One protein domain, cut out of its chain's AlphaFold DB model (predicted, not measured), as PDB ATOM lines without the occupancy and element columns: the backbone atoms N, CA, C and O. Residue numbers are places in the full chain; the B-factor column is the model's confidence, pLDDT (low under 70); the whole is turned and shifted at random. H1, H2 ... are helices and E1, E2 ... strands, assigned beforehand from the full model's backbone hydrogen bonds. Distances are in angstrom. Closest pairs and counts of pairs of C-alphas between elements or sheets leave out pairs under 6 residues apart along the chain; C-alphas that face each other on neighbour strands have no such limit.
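What this domain is: This is residues 175 to 338 of the 711 residues of an uncharacterized protein of Oceanospirillaceae bacterium (UniProt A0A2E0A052). Two twisted sheets, E2 E3 E4 E6 E10 and E7 E8 E9 E11, form a sandwich, their edges nearest at E2 and E7, with H5 at one end meeting both sheets. H1 and the small parallel pair E1 and E5 reach away from it and lengthen the whole. The printed part has 164 residues, with five named helices and eleven named strands in the order H1 E1 H2 E2 E3 E4 H3 E5 H4 E6 E7 E8 E9 H5 E10 E11; the five-stranded sheet is mixed, the four-stranded one antiparallel, each in the order named. The class is mixed, helices and strands, with under half of the residues in named elements; the whole is compact, radius of gyration of the C-alphas 15.2 A, spans 48 by 40 by 24 A.

How they stand to each other: H1, residues 175 to 179, precedes E1, residues 181 to 185, which is parallel to E5, residues 247 to 249; N 185 and O 248 are 2.8 A apart. H2, residues 189 to 195, only grazes the five-stranded sheet; its closest C-alpha pair with E3, residues 212 to 217, is Ala 194 and Leu 217, 4.9 A. E2, residues 201 to 203, E3 and E4, residues 231 to 235, form a meander, each strand the antiparallel neighbour of the one before, with N 212 and O 203 2.8 A apart and N 215 and O 233 2.7 A. H3, residues 237 to 241, only grazes this sheet; H4, residues 250 to 253, is not on it. E6, residues 258 to 261, is antiparallel to E4, N 232 and O 260 2.8 A apart, and parallel to E10, residues 318 to 320, N 319 and O 259 2.9 A. E7, residues 272 to 275, E8, residues 284 to 289, and E9, residues 297 to 301, form another meander, N 284 and O 275 2.8 A apart, N 287 and O 299 2.8 A; E11, residues 334 to 337, is antiparallel to E9, N 300 and O 334 2.8 A. The sheets form a sandwich, two sheets face to face, the parts that face each other 9.1 A centre to centre; the closest C-alphas of E2 and E7 are those of Ala 201 and Ala 273, 5.2 A apart. H5, residues 303 to 311, has its closest C-alpha pair with E6 at Leu 310 and Leu 258, 6.5 A. Every O i to N i+4 pair is within hydrogen-bond range in H1, H3 and H5; H2 has 1 of 3, and 1 of 4 O i to N i+3; H4 is too short.

Where its parts are: H1 begins at C-alpha 175, (168.690, 169.649, 214.073). E3 is 16.7 A long, E8 16.4 A and H5 12.1 A. E11 ends at C-alpha 337, (191.884, 200.671, 230.117).

The domain as a whole: The C-alphas farthest apart, Glu 178 and Ser 338, are 48.5 A apart. The printed part has no cut; the links E3 to E4 and E10 to E11 are long. Its mean pLDDT is 72.8, with values under 70 for instance in residues 186 to 201 and 311 to 333.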
ATOM      1  N   ILE A 175     169.323 170.006 212.796       75.62
ATOM      2  CA  ILE A 175     168.690 169.649 214.073       75.62
ATOM      3  C   ILE A 175     167.791 170.770 214.626       75.62
ATOM      4  O   ILE A 175     166.895 170.500 215.425       75.62
ATOM      5  N   LEU A 176     168.039 172.020 214.219       73.69
ATOM      6  CA  LEU A 176     167.169 173.144 214.551       73.69
ATOM      7  C   LEU A 176     165.866 173.107 213.752       73.69
ATOM      8  O   LEU A 176     164.829 173.344 214.350       73.69
ATOM      9  N   GLU A 177     165.896 172.715 212.480       70.31
ATOM     10  CA  GLU A 177     164.674 172.521 211.684       70.31
ATOM     11  C   GLU A 177     163.882 171.280 212.148       70.31
ATOM     12  O   GLU A 177     162.675 171.359 212.343       70.31
ATOM     13  N   GLU A 178     164.547 170.150 212.430       71.69
ATOM     14  CA  GLU A 178     163.870 168.893 212.805       71.69
ATOM     15  C   GLU A 178     163.315 168.919 214.245       71.69
ATOM     16  O   GLU A 178     162.234 168.399 214.534       71.69
ATOM     17  N   ARG A 179     164.093 169.452 215.200       78.38
ATOM     18  CA  ARG A 179     163.774 169.388 216.641       78.38
ATOM     19  C   ARG A 179     163.539 170.741 217.296       78.38
ATOM     20  O   ARG A 179     163.127 170.750 218.457       78.38
ATOM     21  N   GLY A 180     163.869 171.850 216.638       84.69
ATOM     22  CA  GLY A 180     163.800 173.186 217.236       84.69
ATOM     23  C   GLY A 180     164.772 173.415 218.396       84.69
ATOM     24  O   GLY A 180     164.619 174.370 219.151       84.69
ATOM     25  N   ALA A 181     165.746 172.523 218.621       88.69
ATOM     26  CA  ALA A 181     166.703 172.674 219.715       88.69
ATOM     27  C   ALA A 181     167.944 171.783 219.573       88.69
ATOM     28  O   ALA A 181     167.875 170.637 219.125       88.69
ATOM     29  N   PHE A 182     169.067 172.253 220.120       87.12
ATOM     30  CA  PHE A 182     170.251 171.429 220.385       87.12
ATOM     31  C   PHE A 182     170.868 171.746 221.748       87.12
ATOM     32  O   PHE A 182     170.601 172.780 222.363       87.12
ATOM     33  N   VAL A 183     171.730 170.849 222.230       86.00
ATOM     34  CA  VAL A 183     172.476 171.038 223.475       86.00
ATOM     35  C   VAL A 183     173.983 170.938 223.252       86.00
ATOM     36  O   VAL A 183     174.500 169.998 222.645       86.00
ATOM     37  N   LEU A 184     174.707 171.910 223.800       81.69
ATOM     38  CA  LEU A 184     176.157 171.916 223.911       81.69
ATOM     39  C   LEU A 184     176.579 171.369 225.276       81.69
ATOM     40  O   LEU A 184     176.036 171.732 226.323       81.69
ATOM     41  N   THR A 185     177.588 170.503 225.264       78.12
ATOM     42  CA  THR A 185     178.133 169.844 226.459       78.12
ATOM     43  C   THR A 185     179.604 170.202 226.667       78.12
ATOM     44  O   THR A 185     180.347 170.403 225.704       78.12
ATOM     45  N   GLY A 186     180.043 170.278 227.929       66.88
ATOM     46  CA  GLY A 186     181.456 170.447 228.286       66.88
ATOM     47  C   GLY A 186     182.204 169.110 228.418       66.88
ATOM     48  O   GLY A 186     181.655 168.134 228.926       66.88
ATOM     49  N   SER A 187     183.482 169.063 228.011       55.31
ATOM     50  CA  SER A 187     184.283 167.818 227.995       55.31
ATOM     51  C   SER A 187     185.102 167.527 229.270       55.31
ATOM     52  O   SER A 187     185.606 166.413 229.439       55.31
ATOM     53  N   SER A 188     185.272 168.498 230.183       54.84
ATOM     54  CA  SER A 188     186.085 168.334 231.403       54.84
ATOM     55  C   SER A 188     185.682 169.283 232.540       54.84
ATOM     56  O   SER A 188     185.251 170.394 232.282       54.84
ATOM     57  N   VAL A 189     185.885 168.897 233.808       47.44
ATOM     58  CA  VAL A 189     185.421 169.623 235.024       47.44
ATOM     59  C   VAL A 189     185.789 171.128 235.071       47.44
ATOM     60  O   VAL A 189     185.131 171.881 235.780       47.44
ATOM     61  N   GLY A 190     186.807 171.582 234.325       49.00
ATOM     62  CA  GLY A 190     187.150 173.010 234.180       49.00
ATOM     63  C   GLY A 190     186.419 173.730 233.038       49.00
ATOM     64  O   GLY A 190     185.959 174.852 233.220       49.00
ATOM     65  N   ASP A 191     186.241 173.065 231.893       50.81
ATOM     66  CA  ASP A 191     185.531 173.601 230.715       50.81
ATOM     67  C   ASP A 191     184.010 173.644 230.923       50.81
ATOM     68  O   ASP A 191     183.277 174.366 230.255       50.81
ATOM     69  N   ALA A 192     183.539 172.817 231.846       43.59
ATOM     70  CA  ALA A 192     182.181 172.324 231.876       43.59
ATOM     71  C   ALA A 192     181.306 173.139 232.869       43.59
ATOM     72  O   ALA A 192     180.213 173.572 232.513       43.59
ATOM     73  N   VAL A 193     181.842 173.564 234.026       49.03
ATOM     74  CA  VAL A 193     181.194 174.614 234.854       49.03
ATOM     75  C   VAL A 193     181.088 175.936 234.081       49.03
ATOM     76  O   VAL A 193     180.090 176.640 234.200       49.03
ATOM     77  N   ALA A 194     182.107 176.256 233.273       54.94
ATOM     78  CA  ALA A 194     182.171 177.486 232.492       54.94
ATOM     79  C   ALA A 194     181.147 177.504 231.342       54.94
ATOM     80  O   ALA A 194     180.543 178.546 231.096       54.94
ATOM     81  N   ALA A 195     180.900 176.358 230.692       49.91
ATOM     82  CA  ALA A 195     179.930 176.247 229.603       49.91
ATOM     83  C   ALA A 195     178.507 176.589 230.060       49.91
ATOM     84  O   ALA A 195     177.863 177.417 229.440       49.91
ATOM     85  N   GLY A 196     178.017 176.056 231.183       50.78
ATOM     86  CA  GLY A 196     176.661 176.401 231.641       50.78
ATOM     87  C   GLY A 196     176.530 177.797 232.272       50.78
ATOM     88  O   GLY A 196     175.417 178.221 232.563       50.78
ATOM     89  N   THR A 197     177.640 178.513 232.494       54.78
ATOM     90  CA  THR A 197     177.639 179.959 232.796       54.78
ATOM     91  C   THR A 197     177.818 180.826 231.549       54.78
ATOM     92  O   THR A 197     177.810 182.048 231.667       54.78
ATOM     93  N   ALA A 198     178.009 180.210 230.376       54.03
ATOM     94  CA  ALA A 198     178.250 180.893 229.117       54.03
ATOM     95  C   ALA A 198     176.948 181.505 228.607       54.03
ATOM     96  O   ALA A 198     176.182 180.863 227.894       54.03
ATOM     97  N   VAL A 199     176.682 182.741 229.008       55.69
ATOM     98  CA  VAL A 199     175.636 183.549 228.392       55.69
ATOM     99  C   VAL A 199     176.279 184.507 227.411       55.69
ATOM    100  O   VAL A 199     177.301 185.133 227.688       55.69
ATOM    101  N   SER A 200     175.673 184.516 226.233       63.09
ATOM    102  CA  SER A 200     176.233 184.985 224.991       63.09
ATOM    103  C   SER A 200     175.559 186.265 224.562       63.09
ATOM    104  O   SER A 200     174.335 186.346 224.578       63.09
ATOM    105  N   ALA A 201     176.357 187.247 224.155       61.22
ATOM    106  CA  ALA A 201     175.826 188.315 223.329       61.22
ATOM    107  C   ALA A 201     175.302 187.705 222.018       61.22
ATOM    108  O   ALA A 201     175.888 186.740 221.519       61.22
ATOM    109  N   ALA A 202     174.213 188.262 221.509       70.62
ATOM    110  CA  ALA A 202     173.625 187.928 220.222       70.62
ATOM    111  C   ALA A 202     173.721 189.134 219.291       70.62
ATOM    112  O   ALA A 202     173.645 190.276 219.760       70.62
ATOM    113  N   GLY A 203     173.921 188.881 218.006       78.81
ATOM    114  CA  GLY A 203     173.980 189.914 216.981       78.81
ATOM    115  C   GLY A 203     174.623 189.396 215.707       78.81
ATOM    116  O   GLY A 203     175.416 188.458 215.756       78.81
ATOM    117  N   ASP A 204     174.316 190.031 214.587       79.81
ATOM    118  CA  ASP A 204     174.865 189.687 213.279       79.81
ATOM    119  C   ASP A 204     176.325 190.166 213.154       79.81
ATOM    120  O   ASP A 204     176.606 191.347 212.928       79.81
ATOM    121  N   ALA A 205     177.285 189.266 213.378       78.81
ATOM    122  CA  ALA A 205     178.709 189.591 213.335       78.81
ATOM    123  C   ALA A 205     179.339 189.305 211.959       78.81
ATOM    124  O   ALA A 205     180.448 189.787 211.689       78.81
ATOM    125  N   ASP A 206     178.673 188.530 211.093       76.88
ATOM    126  CA  ASP A 206     179.135 188.193 209.738       76.88
ATOM    127  C   ASP A 206     178.298 188.793 208.585       76.88
ATOM    128  O   ASP A 206     178.676 188.653 207.411       76.88
ATOM    129  N   ALA A 207     177.290 189.600 208.927       79.69
ATOM    130  CA  ALA A 207     176.417 190.379 208.049       79.69
ATOM    131  C   ALA A 207     175.454 189.543 207.195       79.69
ATOM    132  O   ALA A 207     175.138 189.922 206.052       79.69
ATOM    133  N   ASP A 208     175.032 188.378 207.687       78.81
ATOM    134  CA  ASP A 208     174.106 187.501 206.971       78.81
ATOM    135  C   ASP A 208     172.621 187.721 207.329       78.81
ATOM    136  O   ASP A 208     171.740 187.152 206.676       78.81
ATOM    137  N   ASN A 209     172.343 188.703 208.194       83.94
ATOM    138  CA  ASN A 209     171.054 189.067 208.795       83.94
ATOM    139  C   ASN A 209     170.475 188.002 209.728       83.94
ATOM    140  O   ASN A 209     169.264 187.996 209.948       83.94
ATOM    141  N   ARG A 210     171.313 187.113 210.258       87.06
ATOM    142  CA  ARG A 210     170.954 186.233 211.365       87.06
ATOM    143  C   ARG A 210     171.893 186.483 212.525       87.06
ATOM    144  O   ARG A 210     173.054 186.841 212.349       87.06
ATOM    145  N   ASP A 211     171.361 186.319 213.721       87.62
ATOM    146  CA  ASP A 211     172.118 186.591 214.925       87.62
ATOM    147  C   ASP A 211     173.126 185.460 215.194       87.62
ATOM    148  O   ASP A 211     172.805 184.269 215.211       87.62
ATOM    149  N   ASP A 212     174.377 185.848 215.428       85.31
ATOM    150  CA  ASP A 212     175.455 184.959 215.836       85.31
ATOM    151  C   ASP A 212     175.543 184.860 217.363       85.31
ATOM    152  O   ASP A 212     175.137 185.752 218.110       85.31
ATOM    153  N   VAL A 213     176.157 183.780 217.851       84.06
ATOM    154  CA  VAL A 213     176.205 183.446 219.278       84.06
ATOM    155  C   VAL A 213     177.653 183.398 219.793       84.06
ATOM    156  O   VAL A 213     178.427 182.491 219.478       84.06
ATOM    157  N   ALA A 214     178.039 184.367 220.628       82.12
ATOM    158  CA  ALA A 214     179.301 184.430 221.375       82.12
ATOM    159  C   ALA A 214     179.270 183.827 222.809       82.12
ATOM    160  O   ALA A 214     178.924 184.490 223.779       82.12
ATOM    161  N   PHE A 215     179.773 182.615 223.027       79.44
ATOM    162  CA  PHE A 215     179.836 181.961 224.343       79.44
ATOM    163  C   PHE A 215     181.036 182.393 225.198       79.44
ATOM    164  O   PHE A 215     182.187 182.260 224.776       79.44
ATOM    165  N   SER A 216     180.796 182.792 226.452       78.44
ATOM    166  CA  SER A 216     181.851 183.104 227.426       78.44
ATOM    167  C   SER A 216     182.254 181.934 228.332       78.44
ATOM    168  O   SER A 216     181.418 181.319 228.987       78.44
ATOM    169  N   LEU A 217     183.553 181.712 228.500       77.88
ATOM    170  CA  LEU A 217     184.148 180.714 229.389       77.88
ATOM    171  C   LEU A 217     185.207 181.369 230.304       77.88
ATOM    172  O   LEU A 217     186.388 181.031 230.207       77.88
ATOM    173  N   PRO A 218     184.834 182.285 231.219       69.94
ATOM    174  CA  PRO A 218     185.786 183.101 231.988       69.94
ATOM    175  C   PRO A 218     186.681 182.309 232.955       69.94
ATOM    176  O   PRO A 218     187.718 182.795 233.391       69.94
ATOM    177  N   GLY A 219     186.310 181.071 233.290       66.88
ATOM    178  CA  GLY A 219     187.110 180.167 234.124       66.88
ATOM    179  C   GLY A 219     187.972 179.164 233.351       66.88
ATOM    180  O   GLY A 219     188.515 178.254 233.977       66.88
ATOM    181  N   TYR A 220     188.051 179.272 232.021       68.38
ATOM    182  CA  TYR A 220     188.764 178.317 231.173       68.38
ATOM    183  C   TYR A 220     190.277 178.308 231.465       68.38
ATOM    184  O   TYR A 220     190.893 179.366 231.551       68.38
ATOM    185  N   SER A 221     190.877 177.117 231.580       65.19
ATOM    186  CA  SER A 221     192.325 176.927 231.773       65.19
ATOM    187  C   SER A 221     192.894 176.012 230.689       65.19
ATOM    188  O   SER A 221     192.387 174.911 230.460       65.19
ATOM    189  N   LEU A 222     193.989 176.420 230.040       58.84
ATOM    190  CA  LEU A 222     194.645 175.597 229.020       58.84
ATOM    191  C   LEU A 222     195.323 174.346 229.626       58.84
ATOM    192  O   LEU A 222     195.868 174.402 230.730       58.84
ATOM    193  N   PRO A 223     195.385 173.204 228.906       52.44
ATOM    194  CA  PRO A 223     196.063 172.003 229.394       52.44
ATOM    195  C   PRO A 223     197.536 172.255 229.755       52.44
ATOM    196  O   PRO A 223     198.387 172.430 228.884       52.44
ATOM    197  N   GLY A 224     197.850 172.209 231.054       51.41
ATOM    198  CA  GLY A 224     199.195 172.463 231.588       51.41
ATOM    199  C   GLY A 224     199.361 173.820 232.276       51.41
ATOM    200  O   GLY A 224     200.386 174.009 232.933       51.41
ATOM    201  N   ASN A 225     198.355 174.693 232.188       54.16
ATOM    202  CA  ASN A 225     198.223 175.932 232.946       54.16
ATOM    203  C   ASN A 225     197.161 175.748 234.043       54.16
ATOM    204  O   ASN A 225     196.164 175.059 233.832       54.16
ATOM    205  N   LEU A 226     197.399 176.270 235.248       48.62
ATOM    206  CA  LEU A 226     196.456 176.174 236.384       48.62
ATOM    207  C   LEU A 226     195.785 177.519 236.694       48.62
ATOM    208  O   LEU A 226     195.115 177.645 237.719       48.62
ATOM    209  N   THR A 227     196.001 178.509 235.838       58.09
ATOM    210  CA  THR A 227     195.516 179.878 235.961       58.09
ATOM    211  C   THR A 227     194.210 180.038 235.175       58.09
ATOM    212  O   THR A 227     193.923 179.279 234.247       58.09
ATOM    213  N   ARG A 228     193.320 180.912 235.649       65.50
ATOM    214  CA  ARG A 228     191.963 181.116 235.112       65.50
ATOM    215  C   ARG A 228     192.014 182.078 233.919       65.50
ATOM    216  O   ARG A 228     191.717 183.254 234.080       65.50
ATOM    217  N   ASP A 229     192.435 181.585 232.764       71.44
ATOM    218  CA  ASP A 229     192.818 182.438 231.629       71.44
ATOM    219  C   ASP A 229     191.588 183.030 230.895       71.44
ATOM    220  O   ASP A 229     191.598 184.162 230.415       71.44
ATOM    221  N   GLY A 230     190.463 182.309 230.896       79.00
ATOM    222  CA  GLY A 230     189.221 182.749 230.253       79.00
ATOM    223  C   GLY A 230     189.235 182.599 228.724       79.00
ATOM    224  O   GLY A 230     190.285 182.568 228.080       79.00
ATOM    225  N   ARG A 231     188.057 182.439 228.118       80.56
ATOM    226  CA  ARG A 231     187.893 182.237 226.667       80.56
ATOM    227  C   ARG A 231     186.535 182.735 226.193       80.56
ATOM    228  O   ARG A 231     185.552 182.576 226.903       80.56
ATOM    229  N   VAL A 232     186.458 183.216 224.957       83.12
ATOM    230  CA  VAL A 232     185.201 183.454 224.232       83.12
ATOM    231  C   VAL A 232     185.193 182.648 222.935       83.12
ATOM    232  O   VAL A 232     186.228 182.518 222.277       83.12
ATOM    233  N   LEU A 233     184.046 182.077 222.580       82.06
ATOM    234  CA  LEU A 233     183.821 181.337 221.337       82.06
ATOM    235  C   LEU A 233     182.696 182.007 220.558       82.06
ATOM    236  O   LEU A 233     181.622 182.161 221.116       82.06
ATOM    237  N   LEU A 234     182.908 182.346 219.293       83.81
ATOM    238  CA  LEU A 234     181.855 182.844 218.411       83.81
ATOM    239  C   LEU A 234     181.422 181.726 217.456       83.81
ATOM    240  O   LEU A 234     182.250 181.166 216.729       83.81
ATOM    241  N   MET A 235     180.136 181.397 217.504       83.56
ATOM    242  CA  MET A 235     179.445 180.485 216.603       83.56
ATOM    243  C   MET A 235     178.525 181.296 215.710       83.56
ATOM    244  O   MET A 235     177.653 181.993 216.214       83.56
ATOM    245  N   THR A 236     178.723 181.178 214.403       85.38
ATOM    246  CA  THR A 236     177.835 181.844 213.443       85.38
ATOM    247  C   THR A 236     176.484 181.140 213.344       85.38
ATOM    248  O   THR A 236     176.414 179.924 213.573       85.38
ATOM    249  N   ALA A 237     175.444 181.852 212.920       85.50
ATOM    250  CA  ALA A 237     174.132 181.279 212.610       85.50
ATOM    251  C   ALA A 237     174.239 180.068 211.666       85.50
ATOM    252  O   ALA A 237     173.743 178.975 211.945       85.50
ATOM    253  N   ASN A 238     175.028 180.199 210.594       82.62
ATOM    254  CA  ASN A 238     175.324 179.097 209.672       82.62
ATOM    255  C   ASN A 238     175.939 177.871 210.360       82.62
ATOM    256  O   ASN A 238     175.672 176.735 209.969       82.62
ATOM    257  N   GLN A 239     176.818 178.071 211.341       84.31
ATOM    258  CA  GLN A 239     177.436 176.965 212.070       84.31
ATOM    259  C   GLN A 239     176.444 176.281 213.008       84.31
ATOM    260  O   GLN A 239     176.469 175.052 213.082       84.31
ATOM    261  N   ALA A 240     175.576 177.052 213.669       83.31
ATOM    262  CA  ALA A 240     174.502 176.523 214.505       83.31
ATOM    263  C   ALA A 240     173.519 175.681 213.677       83.31
ATOM    264  O   ALA A 240     173.235 174.540 214.042       83.31
ATOM    265  N   LEU A 241     173.095 176.191 212.518       82.50
ATOM    266  CA  LEU A 241     172.197 175.486 211.603       82.50
ATOM    267  C   LEU A 241     172.855 174.236 211.011       82.50
ATOM    268  O   LEU A 241     172.239 173.193 210.937       82.50
ATOM    269  N   ASN A 242     174.147 174.237 210.686       81.31
ATOM    270  CA  ASN A 242     174.793 173.033 210.138       81.31
ATOM    271  C   ASN A 242     175.065 171.911 211.171       81.31
ATOM    272  O   ASN A 242     175.755 170.933 210.850       81.31
ATOM    273  N   LEU A 243     174.580 172.025 212.413       80.94
ATOM    274  CA  LEU A 243     174.666 170.942 213.391       80.94
ATOM    275  C   LEU A 243     173.697 169.809 213.030       80.94
ATOM    276  O   LEU A 243     172.494 169.996 212.896       80.94
ATOM    277  N   THR A 244     174.236 168.593 212.941       78.81
ATOM    278  CA  THR A 244     173.471 167.378 212.607       78.81
ATOM    279  C   THR A 244     173.250 166.461 213.810       78.81
ATOM    280  O   THR A 244     172.757 165.349 213.659       78.81
ATOM    281  N   GLU A 245     173.722 166.851 214.995       80.69
ATOM    282  CA  GLU A 245     173.661 166.034 216.208       80.69
ATOM    283  C   GLU A 245     172.979 166.840 217.323       80.69
ATOM    284  O   GLU A 245     173.431 167.950 217.623       80.69
ATOM    285  N   PRO A 246     171.954 166.286 218.001       80.88
ATOM    286  CA  PRO A 246     171.222 166.995 219.054       80.88
ATOM    287  C   PRO A 246     172.082 167.291 220.278       80.88
ATOM    288  O   PRO A 246     171.815 168.251 220.995       80.88
ATOM    289  N   VAL A 247     173.126 166.490 220.513       84.44
ATOM    290  CA  VAL A 247     174.087 166.690 221.598       84.44
ATOM    291  C   VAL A 247     175.477 166.889 221.008       84.44
ATOM    292  O   VAL A 247     176.104 165.944 220.528       84.44
ATOM    293  N   THR A 248     175.989 168.113 221.104       80.19
ATOM    294  CA  THR A 248     177.300 168.487 220.568       80.19
ATOM    295  C   THR A 248     178.306 168.733 221.696       80.19
ATOM    296  O   THR A 248     178.042 169.433 222.672       80.19
ATOM    297  N   ASP A 249     179.495 168.135 221.593       76.75
ATOM    298  CA  ASP A 249     180.612 168.399 222.511       76.75
ATOM    299  C   ASP A 249     181.329 169.687 222.093       76.75
ATOM    300  O   ASP A 249     182.007 169.729 221.057       76.75
ATOM    301  N   LEU A 250     181.209 170.726 222.924       74.81
ATOM    302  CA  LEU A 250     181.777 172.040 222.653       74.81
ATOM    303  C   LEU A 250     183.304 171.986 222.549       74.81
ATOM    304  O   LEU A 250     183.875 172.706 221.741       74.81
ATOM    305  N   ALA A 251     183.998 171.107 223.277       69.06
ATOM    306  CA  ALA A 251     185.460 171.026 223.192       69.06
ATOM    307  C   ALA A 251     185.937 170.464 221.845       69.06
ATOM    308  O   ALA A 251     186.999 170.843 221.340       69.06
ATOM    309  N   ARG A 252     185.145 169.565 221.252       71.00
ATOM    310  CA  ARG A 252     185.406 169.031 219.914       71.00
ATOM    311  C   ARG A 252     185.027 170.042 218.836       71.00
ATOM    312  O   ARG A 252     185.776 170.195 217.872       71.00
ATOM    313  N   TYR A 253     183.882 170.698 219.000       74.06
ATOM    314  CA  TYR A 253     183.343 171.622 218.007       74.06
ATOM    315  C   TYR A 253     184.061 172.978 218.001       74.06
ATOM    316  O   TYR A 253     184.291 173.536 216.936       74.06
ATOM    317  N   ALA A 254     184.559 173.449 219.150       69.50
ATOM    318  CA  ALA A 254     185.274 174.723 219.291       69.50
ATOM    319  C   ALA A 254     186.530 174.860 218.411       69.50
ATOM    320  O   ALA A 254     187.032 175.963 218.243       69.50
ATOM    321  N   GLN A 255     187.053 173.773 217.829       69.12
ATOM    322  CA  GLN A 255     188.129 173.851 216.826       69.12
ATOM    323  C   GLN A 255     187.671 174.476 215.493       69.12
ATOM    324  O   GLN A 255     188.509 174.841 214.670       69.12
ATOM    325  N   GLN A 256     186.358 174.563 215.278       73.00
ATOM    326  CA  GLN A 256     185.714 175.146 214.100       73.00
ATOM    327  C   GLN A 256     185.185 176.563 214.369       73.00
ATOM    328  O   GLN A 256     184.865 177.278 213.425       73.00
ATOM    329  N   LEU A 257     185.126 176.975 215.637       78.69
ATOM    330  CA  LEU A 257     184.610 178.273 216.061       78.69
ATOM    331  C   LEU A 257     185.722 179.310 216.152       78.69
ATOM    332  O   LEU A 257     186.832 178.999 216.598       78.69
ATOM    333  N   LEU A 258     185.414 180.554 215.783       80.19
ATOM    334  CA  LEU A 258     186.323 181.663 216.049       80.19
ATOM    335  C   LEU A 258     186.492 181.783 217.568       80.19
ATOM    336  O   LEU A 258     185.516 181.746 218.317       80.19
ATOM    337  N   ARG A 259     187.739 181.875 218.033       80.75
ATOM    338  CA  ARG A 259     188.041 181.838 219.466       80.75
ATOM    339  C   ARG A 259     188.931 182.989 219.897       80.75
ATOM    340  O   ARG A 259     189.917 183.302 219.223       80.75
ATOM    341  N   PHE A 260     188.607 183.529 221.063       80.81
ATOM    342  CA  PHE A 260     189.340 184.586 221.744       80.81
ATOM    343  C   PHE A 260     189.845 184.033 223.073       80.81
ATOM    344  O   PHE A 260     189.050 183.719 223.956       80.81
ATOM    345  N   ASP A 261     191.154 183.844 223.188       78.06
ATOM    346  CA  ASP A 261     191.785 183.313 224.400       78.06
ATOM    347  C   ASP A 261     192.352 184.488 225.218       78.06
ATOM    348  O   ASP A 261     193.068 185.325 224.659       78.06
ATOM    349  N   GLY A 262     192.012 184.560 226.511       75.38
ATOM    350  CA  GLY A 262     192.607 185.507 227.461       75.38
ATOM    351  C   GLY A 262     194.010 185.094 227.915       75.38
ATOM    352  O   GLY A 262     194.445 183.968 227.650       75.38
ATOM    353  N   GLY A 263     194.709 186.013 228.584       70.50
ATOM    354  CA  GLY A 263     196.003 185.765 229.216       70.50
ATOM    355  C   GLY A 263     195.882 185.128 230.601       70.50
ATOM    356  O   GLY A 263     194.785 184.876 231.100       70.50
ATOM    357  N   ASP A 264     197.023 184.845 231.231       73.62
ATOM    358  CA  ASP A 264     197.087 184.149 232.521       73.62
ATOM    359  C   ASP A 264     196.295 184.884 233.631       73.62
ATOM    360  O   ASP A 264     196.659 185.985 234.021       73.62
ATOM    361  N   GLU A 265     195.271 184.233 234.208       73.88
ATOM    362  CA  GLU A 265     194.404 184.768 235.294       73.88
ATOM    363  C   GLU A 265     193.488 185.960 234.932       73.88
ATOM    364  O   GLU A 265     192.802 186.477 235.812       73.88
ATOM    365  N   ASP A 266     193.379 186.331 233.656       74.75
ATOM    366  CA  ASP A 266     192.657 187.530 233.201       74.75
ATOM    367  C   ASP A 266     191.120 187.442 233.295       74.75
ATOM    368  O   ASP A 266     190.427 188.470 233.285       74.75
ATOM    369  N   ALA A 267     190.582 186.219 233.373       80.25
ATOM    370  CA  ALA A 267     189.149 185.918 233.324       80.25
ATOM    371  C   ALA A 267     188.427 186.540 232.108       80.25
ATOM    372  O   ALA A 267     187.342 187.118 232.233       80.25
ATOM    373  N   ALA A 268     189.024 186.423 230.918       83.38
ATOM    374  CA  ALA A 268     188.433 186.924 229.680       83.38
ATOM    375  C   ALA A 268     187.047 186.321 229.391       83.38
ATOM    376  O   ALA A 268     186.833 185.112 229.513       83.38
ATOM    377  N   GLY A 269     186.111 187.174 228.976       81.38
ATOM    378  CA  GLY A 269     184.709 186.819 228.782       81.38
ATOM    379  C   GLY A 269     183.892 186.885 230.074       81.38
ATOM    380  O   GLY A 269     182.855 186.245 230.162       81.38
ATOM    381  N   SER A 270     184.322 187.636 231.093       81.75
ATOM    382  CA  SER A 270     183.498 187.808 232.308       81.75
ATOM    383  C   SER A 270     182.190 188.565 232.028       81.75
ATOM    384  O   SER A 270     181.203 188.371 232.733       81.75
ATOM    385  N   SER A 271     182.172 189.401 230.986       85.44
ATOM    386  CA  SER A 271     180.990 190.035 230.399       85.44
ATOM    387  C   SER A 271     181.215 190.223 228.895       85.44
ATOM    388  O   SER A 271     182.338 190.506 228.469       85.44
ATOM    389  N   LEU A 272     180.148 190.093 228.103       87.00
ATOM    390  CA  LEU A 272     180.155 190.260 226.647       87.00
ATOM    391  C   LEU A 272     179.096 191.276 226.214       87.00
ATOM    392  O   LEU A 272     178.082 191.432 226.894       87.00
ATOM    393  N   ALA A 273     179.324 191.937 225.084       85.69
ATOM    394  CA  ALA A 273     178.307 192.709 224.375       85.69
ATOM    395  C   ALA A 273     178.581 192.653 222.867       85.69
ATOM    396  O   ALA A 273     179.739 192.628 222.462       85.69
ATOM    397  N   LEU A 274     177.523 192.642 222.063       82.62
ATOM    398  CA  LEU A 274     177.574 192.855 220.619       82.62
ATOM    399  C   LEU A 274     176.825 194.154 220.355       82.62
ATOM    400  O   LEU A 274     175.668 194.281 220.752       82.62
ATOM    401  N   LEU A 275     177.502 195.133 219.771       82.38
ATOM    402  CA  LEU A 275     176.949 196.458 219.503       82.38
ATOM    403  C   LEU A 275     177.364 196.848 218.096       82.38
ATOM    404  O   LEU A 275     178.535 196.706 217.792       82.38
ATOM    405  N   ASP A 276     176.442 197.362 217.292       81.81
ATOM    406  CA  ASP A 276     176.789 198.066 216.057       81.81
ATOM    407  C   ASP A 276     177.184 199.506 216.424       81.81
ATOM    408  O   ASP A 276     176.328 200.374 216.661       81.81
ATOM    409  N   VAL A 277     178.488 199.749 216.586       82.44
ATOM    410  CA  VAL A 277     178.999 201.074 216.951       82.44
ATOM    411  C   VAL A 277     179.291 201.945 215.734       82.44
ATOM    412  O   VAL A 277     179.394 203.164 215.901       82.44
ATOM    413  N   ASP A 278     179.421 201.380 214.529       79.38
ATOM    414  CA  ASP A 278     179.814 202.110 213.314       79.38
ATOM    415  C   ASP A 278     178.700 202.312 212.267       79.38
ATOM    416  O   ASP A 278     178.850 203.143 211.355       79.38
ATOM    417  N   ARG A 279     177.529 201.720 212.522       82.94
ATOM    418  CA  ARG A 279     176.304 201.750 211.713       82.94
ATOM    419  C   ARG A 279     176.469 201.132 210.339       82.94
ATOM    420  O   ARG A 279     175.953 201.680 209.351       82.94
ATOM    421  N   ASP A 280     177.220 200.050 210.252       80.50
ATOM    422  CA  ASP A 280     177.307 199.254 209.038       80.50
ATOM    423  C   ASP A 280     176.426 197.995 209.066       80.50
ATOM    424  O   ASP A 280     176.486 197.201 208.124       80.50
ATOM    425  N   ASP A 281     175.556 197.898 210.083       80.25
ATOM    426  CA  ASP A 281     174.673 196.769 210.375       80.25
ATOM    427  C   ASP A 281     175.444 195.484 210.755       80.25
ATOM    428  O   ASP A 281     174.868 194.398 210.727       80.25
ATOM    429  N   ARG A 282     176.734 195.589 211.121       79.94
ATOM    430  CA  ARG A 282     177.539 194.492 211.676       79.94
ATOM    431  C   ARG A 282     177.949 194.817 213.102       79.94
ATOM    432  O   ARG A 282     178.456 195.892 213.403       79.94
ATOM    433  N   ASN A 283     177.772 193.859 214.000       84.00
ATOM    434  CA  ASN A 283     178.054 194.097 215.409       84.00
ATOM    435  C   ASN A 283     179.539 193.874 215.737       84.00
ATOM    436  O   ASN A 283     180.113 192.816 215.462       84.00
ATOM    437  N   GLU A 284     180.150 194.817 216.452       86.12
ATOM    438  CA  GLU A 284     181.431 194.598 217.112       86.12
ATOM    439  C   GLU A 284     181.275 193.780 218.395       86.12
ATOM    440  O   GLU A 284     180.384 194.017 219.215       86.12
ATOM    441  N   LEU A 285     182.208 192.850 218.622       86.94
ATOM    442  CA  LEU A 285     182.237 192.013 219.819       86.94
ATOM    443  C   LEU A 285     183.087 192.658 220.909       86.94
ATOM    444  O   LEU A 285     184.305 192.777 220.782       86.94
ATOM    445  N   LEU A 286     182.465 192.996 222.030       88.44
ATOM    446  CA  LEU A 286     183.150 193.455 223.225       88.44
ATOM    447  C   LEU A 286     183.363 192.306 224.208       88.44
ATOM    448  O   LEU A 286     182.429 191.592 224.571       88.44
ATOM    449  N   ILE A 287     184.599 192.173 224.679       88.00
ATOM    450  CA  ILE A 287     185.043 191.147 225.619       88.00
ATOM    451  C   ILE A 287     185.690 191.834 226.812       88.00
ATOM    452  O   ILE A 287     186.654 192.585 226.657       88.00
ATOM    453  N   SER A 288     185.188 191.568 228.018       88.50
ATOM    454  CA  SER A 288     185.834 192.047 229.237       88.50
ATOM    455  C   SER A 288     186.739 191.005 229.887       88.50
ATOM    456  O   SER A 288     186.440 189.807 229.907       88.50
ATOM    457  N   SER A 289     187.828 191.498 230.469       87.12
ATOM    458  CA  SER A 289     188.826 190.727 231.206       87.12
ATOM    459  C   SER A 289     189.143 191.477 232.507       87.12
ATOM    460  O   SER A 289     190.102 192.250 232.561       87.12
ATOM    461  N   PRO A 290     188.290 191.366 233.542       84.75
ATOM    462  CA  PRO A 290     188.345 192.230 234.721       84.75
ATOM    463  C   PRO A 290     189.535 191.964 235.646       84.75
ATOM    464  O   PRO A 290     189.832 192.816 236.480       84.75
ATOM    465  N   LEU A 291     190.220 190.826 235.506       80.12
ATOM    466  CA  LEU A 291     191.327 190.439 236.385       80.12
ATOM    467  C   LEU A 291     192.717 190.680 235.776       80.12
ATOM    468  O   LEU A 291     193.715 190.416 236.438       80.12
ATOM    469  N   VAL A 292     192.789 191.242 234.562       75.62
ATOM    470  CA  VAL A 292     194.062 191.588 233.904       75.62
ATOM    471  C   VAL A 292     194.900 192.498 234.799       75.62
ATOM    472  O   VAL A 292     194.519 193.654 235.024       75.62
ATOM    473  N   ASP A 293     196.046 191.989 235.265       68.25
ATOM    474  CA  ASP A 293     197.012 192.680 236.137       68.25
ATOM    475  C   ASP A 293     196.344 193.438 237.310       68.25
ATOM    476  O   ASP A 293     196.722 194.568 237.633       68.25
ATOM    477  N   ASP A 294     195.296 192.851 237.898       68.50
ATOM    478  CA  ASP A 294     194.441 193.427 238.949       68.50
ATOM    479  C   ASP A 294     193.705 194.737 238.549       68.50
ATOM    480  O   ASP A 294     192.907 195.269 239.313       68.50
ATOM    481  N   ALA A 295     193.893 195.282 237.343       73.88
ATOM    482  CA  ALA A 295     193.263 196.534 236.896       73.88
ATOM    483  C   ALA A 295     192.033 196.313 235.997       73.88
ATOM    484  O   ALA A 295     191.097 197.122 236.012       73.88
ATOM    485  N   GLY A 296     192.034 195.224 235.228       84.69
ATOM    486  CA  GLY A 296     191.012 194.869 234.247       84.69
ATOM    487  C   GLY A 296     191.124 195.608 232.905       84.69
ATOM    488  O   GLY A 296     191.812 196.627 232.775       84.69
ATOM    489  N   ARG A 297     190.429 195.092 231.884       87.44
ATOM    490  CA  ARG A 297     190.393 195.624 230.508       87.44
ATOM    491  C   ARG A 297     189.074 195.272 229.811       87.44
ATOM    492  O   ARG A 297     188.443 194.273 230.145       87.44
ATOM    493  N   VAL A 298     188.691 196.068 228.812       88.81
ATOM    494  CA  VAL A 298     187.660 195.701 227.824       88.81
ATOM    495  C   VAL A 298     188.257 195.814 226.424       88.81
ATOM    496  O   VAL A 298     188.822 196.854 226.094       88.81
ATOM    497  N   ASP A 299     188.132 194.772 225.610       86.75
ATOM    498  CA  ASP A 299     188.543 194.760 224.205       86.75
ATOM    499  C   ASP A 299     187.312 194.752 223.301       86.75
ATOM    500  O   ASP A 299     186.412 193.946 223.495       86.75
ATOM    501  N   MET A 300     187.282 195.629 222.304       86.69
ATOM    502  CA  MET A 300     186.288 195.646 221.233       86.69
ATOM    503  C   MET A 300     186.937 195.099 219.966       86.69
ATOM    504  O   MET A 300     187.905 195.665 219.453       86.69
ATOM    505  N   ILE A 301     186.436 193.971 219.487       83.38
ATOM    506  CA  ILE A 301     186.878 193.305 218.269       83.38
ATOM    507  C   ILE A 301     185.994 193.795 217.128       83.38
ATOM    508  O   ILE A 301     184.775 193.688 217.212       83.38
ATOM    509  N   SER A 302     186.616 194.321 216.073       80.06
ATOM    510  CA  SER A 302     185.862 194.805 214.921       80.06
ATOM    511  C   SER A 302     185.218 193.645 214.159       80.06
ATOM    512  O   SER A 302     185.836 192.592 213.968       80.06
ATOM    513  N   ASP A 303     184.016 193.887 213.671       77.19
ATOM    514  CA  ASP A 303     183.325 193.170 212.600       77.19
ATOM    515  C   ASP A 303     184.263 192.706 211.449       77.19
ATOM    516  O   ASP A 303     184.276 191.533 211.063       77.19
ATOM    517  N   ASP A 304     185.162 193.569 210.956       77.50
ATOM    518  CA  ASP A 304     186.121 193.256 209.890       77.50
ATOM    519  C   ASP A 304     187.139 192.190 210.329       77.50
ATOM    520  O   ASP A 304     187.582 191.351 209.537       77.50
ATOM    521  N   THR A 305     187.523 192.215 211.608       77.00
ATOM    522  CA  THR A 305     188.439 191.236 212.202       77.00
ATOM    523  C   THR A 305     187.737 189.894 212.364       77.00
ATOM    524  O   THR A 305     188.328 188.855 212.053       77.00
ATOM    525  N   ILE A 306     186.477 189.915 212.806       76.75
ATOM    526  CA  ILE A 306     185.625 188.731 212.925       76.75
ATOM    527  C   ILE A 306     185.468 188.082 211.548       76.75
ATOM    528  O   ILE A 306     185.869 186.931 211.360       76.75
ATOM    529  N   THR A 307     185.034 188.857 210.554       77.00
ATOM    530  CA  THR A 307     184.846 188.415 209.167       77.00
ATOM    531  C   THR A 307     186.136 187.825 208.583       77.00
ATOM    532  O   THR A 307     186.129 186.754 207.968       77.00
ATOM    533  N   ALA A 308     187.284 188.478 208.794       72.69
ATOM    534  CA  ALA A 308     188.577 187.969 208.335       72.69
ATOM    535  C   ALA A 308     188.983 186.659 209.036       72.69
ATOM    536  O   ALA A 308     189.580 185.782 208.401       72.69
ATOM    537  N   GLY A 309     188.664 186.521 210.325       71.81
ATOM    538  CA  GLY A 309     188.878 185.307 211.109       71.81
ATOM    539  C   GLY A 309     188.019 184.136 210.628       71.81
ATOM    540  O   GLY A 309     188.541 183.029 210.470       71.81
ATOM    541  N   LEU A 310     186.744 184.391 210.327       72.56
ATOM    542  CA  LEU A 310     185.800 183.412 209.774       72.56
ATOM    543  C   LEU A 310     186.214 182.963 208.360       72.56
ATOM    544  O   LEU A 310     186.255 181.766 208.065       72.56
ATOM    545  N   ALA A 311     186.635 183.897 207.501       68.44
ATOM    546  CA  ALA A 311     187.050 183.612 206.123       68.44
ATOM    547  C   ALA A 311     188.348 182.783 206.002       68.44
ATOM    548  O   ALA A 311     188.646 182.254 204.925       68.44
ATOM    549  N   ALA A 312     189.142 182.660 207.071       61.44
ATOM    550  CA  ALA A 312     190.400 181.914 207.052       61.44
ATOM    551  C   ALA A 312     190.220 180.384 206.906       61.44
ATOM    552  O   ALA A 312     191.154 179.734 206.430       61.44
ATOM    553  N   GLY A 313     189.031 179.838 207.224       52.19
ATOM    554  CA  GLY A 313     188.600 178.443 206.995       52.19
ATOM    555  C   GLY A 313     189.343 177.347 207.789       52.19
ATOM    556  O   GLY A 313     190.529 177.483 208.058       52.19
ATOM    557  N   ASP A 314     188.640 176.249 208.137       40.75
ATOM    558  CA  ASP A 314     189.031 174.917 208.701       40.75
ATOM    559  C   ASP A 314     190.132 174.787 209.786       40.75
ATOM    560  O   ASP A 314     190.374 173.703 210.323       40.75
ATOM    561  N   ALA A 315     190.785 175.871 210.168       48.09
ATOM    562  CA  ALA A 315     191.567 176.030 211.379       48.09
ATOM    563  C   ALA A 315     191.109 177.358 211.965       48.09
ATOM    564  O   ALA A 315     191.719 178.391 211.687       48.09
ATOM    565  N   ALA A 316     189.979 177.335 212.675       51.56
ATOM    566  CA  ALA A 316     189.348 178.546 213.164       51.56
ATOM    567  C   ALA A 316     190.381 179.452 213.845       51.56
ATOM    568  O   ALA A 316     191.183 179.011 214.683       51.56
ATOM    569  N   GLY A 317     190.435 180.698 213.369       59.38
ATOM    570  CA  GLY A 317     191.432 181.672 213.781       59.38
ATOM    571  C   GLY A 317     191.446 181.779 215.299       59.38
ATOM    572  O   GLY A 317     190.415 181.945 215.940       59.38
ATOM    573  N   THR A 318     192.621 181.626 215.896       63.94
ATOM    574  CA  THR A 318     192.794 181.960 217.310       63.94
ATOM    575  C   THR A 318     193.199 183.412 217.355       63.94
ATOM    576  O   THR A 318     194.287 183.743 216.879       63.94
ATOM    577  N   VAL A 319     192.333 184.259 217.892       67.62
ATOM    578  CA  VAL A 319     192.688 185.633 218.225       67.62
ATOM    579  C   VAL A 319     193.158 185.608 219.674       67.62
ATOM    580  O   VAL A 319     192.379 185.368 220.591       67.62
ATOM    581  N   SER A 320     194.463 185.765 219.891       64.38
ATOM    582  CA  SER A 320     194.989 185.932 221.246       64.38
ATOM    583  C   SER A 320     194.660 187.340 221.716       64.38
ATOM    584  O   SER A 320     195.015 188.307 221.041       64.38
ATOM    585  N   LEU A 321     193.983 187.463 222.854       63.47
ATOM    586  CA  LEU A 321     193.804 188.760 223.488       63.47
ATOM    587  C   LEU A 321     195.140 189.185 224.129       63.47
ATOM    588  O   LEU A 321     195.917 188.324 224.540       63.47
ATOM    589  N   PRO A 322     195.461 190.488 224.191       60.62
ATOM    590  CA  PRO A 322     196.717 190.934 224.790       60.62
ATOM    591  C   PRO A 322     196.834 190.535 226.273       60.62
ATOM    592  O   PRO A 322     195.892 190.743 227.029       60.62
ATOM    593  N   ASP A 323     198.002 190.056 226.709       52.75
ATOM    594  CA  ASP A 323     198.252 189.680 228.119       52.75
ATOM    595  C   ASP A 323     198.551 190.886 229.036       52.75
ATOM    596  O   ASP A 323     198.641 190.735 230.245       52.75
ATOM    597  N   LEU A 324     198.789 192.088 228.487       46.34
ATOM    598  CA  LEU A 324     199.161 193.275 229.274       46.34
ATOM    599  C   LEU A 324     198.239 194.469 228.975       46.34
ATOM    600  O   LEU A 324     198.012 194.794 227.802       46.34
ATOM    601  N   PRO A 325     197.777 195.219 229.995       50.69
ATOM    602  CA  PRO A 325     197.106 196.490 229.789       50.69
ATOM    603  C   PRO A 325     198.121 197.473 229.192       50.69
ATOM    604  O   PRO A 325     199.158 197.768 229.787       50.69
ATOM    605  N   GLY A 326     197.856 197.976 227.982       48.47
ATOM    606  CA  GLY A 326     198.785 198.892 227.306       48.47
ATOM    607  C   GLY A 326     199.317 198.434 225.949       48.47
ATOM    608  O   GLY A 326     199.957 199.237 225.266       48.47
ATOM    609  N   THR A 327     199.096 197.181 225.545       51.28
ATOM    610  CA  THR A 327     199.544 196.673 224.240       51.28
ATOM    611  C   THR A 327     198.361 196.493 223.302       51.28
ATOM    612  O   THR A 327     197.595 195.553 223.465       51.28
ATOM    613  N   ALA A 328     198.226 197.375 222.311       50.12
ATOM    614  CA  ALA A 328     197.343 197.118 221.180       50.12
ATOM    615  C   ALA A 328     197.954 196.010 220.305       50.12
ATOM    616  O   ALA A 328     199.128 196.108 219.920       50.12
ATOM    617  N   ASP A 329     197.179 194.975 219.989       53.12
ATOM    618  CA  ASP A 329     197.478 194.074 218.875       53.12
ATOM    619  C   ASP A 329     196.801 194.653 217.619       53.12
ATOM    620  O   ASP A 329     195.631 195.019 217.689       53.12
ATOM    621  N   PRO A 330     197.471 194.764 216.460       45.28
ATOM    622  CA  PRO A 330     196.791 195.041 215.194       45.28
ATOM    623  C   PRO A 330     195.632 194.080 214.848       45.28
ATOM    624  O   PRO A 330     194.889 194.394 213.923       45.28
ATOM    625  N   GLY A 331     195.492 192.936 215.531       51.06
ATOM    626  CA  GLY A 331     194.341 192.028 215.425       51.06
ATOM    627  C   GLY A 331     193.219 192.227 216.456       51.06
ATOM    628  O   GLY A 331     192.197 191.567 216.333       51.06
ATOM    629  N   SER A 332     193.373 193.105 217.452       54.12
ATOM    630  CA  SER A 332     192.353 193.380 218.477       54.12
ATOM    631  C   SER A 332     191.955 194.845 218.357       54.12
ATOM    632  O   SER A 332     192.775 195.718 218.626       54.12
ATOM    633  N   GLY A 333     190.731 195.112 217.895       69.25
ATOM    634  CA  GLY A 333     190.238 196.441 217.527       69.25
ATOM    635  C   GLY A 333     190.577 197.554 218.532       69.25
ATOM    636  O   GLY A 333     191.568 198.249 218.370       69.25
ATOM    637  N   LEU A 334     189.771 197.793 219.557       79.19
ATOM    638  CA  LEU A 334     189.989 198.881 220.520       79.19
ATOM    639  C   LEU A 334     190.125 198.313 221.932       79.19
ATOM    640  O   LEU A 334     189.202 197.670 222.419       79.19
ATOM    641  N   SER A 335     191.236 198.593 222.618       85.81
ATOM    642  CA  SER A 335     191.405 198.209 224.028       85.81
ATOM    643  C   SER A 335     191.145 199.396 224.950       85.81
ATOM    644  O   SER A 335     191.822 200.424 224.878       85.81
ATOM    645  N   MET A 336     190.201 199.239 225.870       87.94
ATOM    646  CA  MET A 336     189.859 200.208 226.903       87.94
ATOM    647  C   MET A 336     190.513 199.841 228.231       87.94
ATOM    648  O   MET A 336     190.373 198.724 228.730       87.94
ATOM    649  N   VAL A 337     191.200 200.812 228.826       87.31
ATOM    650  CA  VAL A 337     191.884 200.671 230.117       87.31
ATOM    651  C   VAL A 337     191.583 201.863 231.017       87.31
ATOM    652  O   VAL A 337     191.151 202.920 230.562       87.31
ATOM    653  N   SER A 338     191.860 201.728 232.311       83.38
ATOM    654  CA  SER A 338     191.820 202.844 233.256       83.38
ATOM    655  C   SER A 338     193.131 202.906 234.033       83.38
ATOM    656  O   SER A 338     193.540 201.943 234.670       83.38
TER     657      SER A 338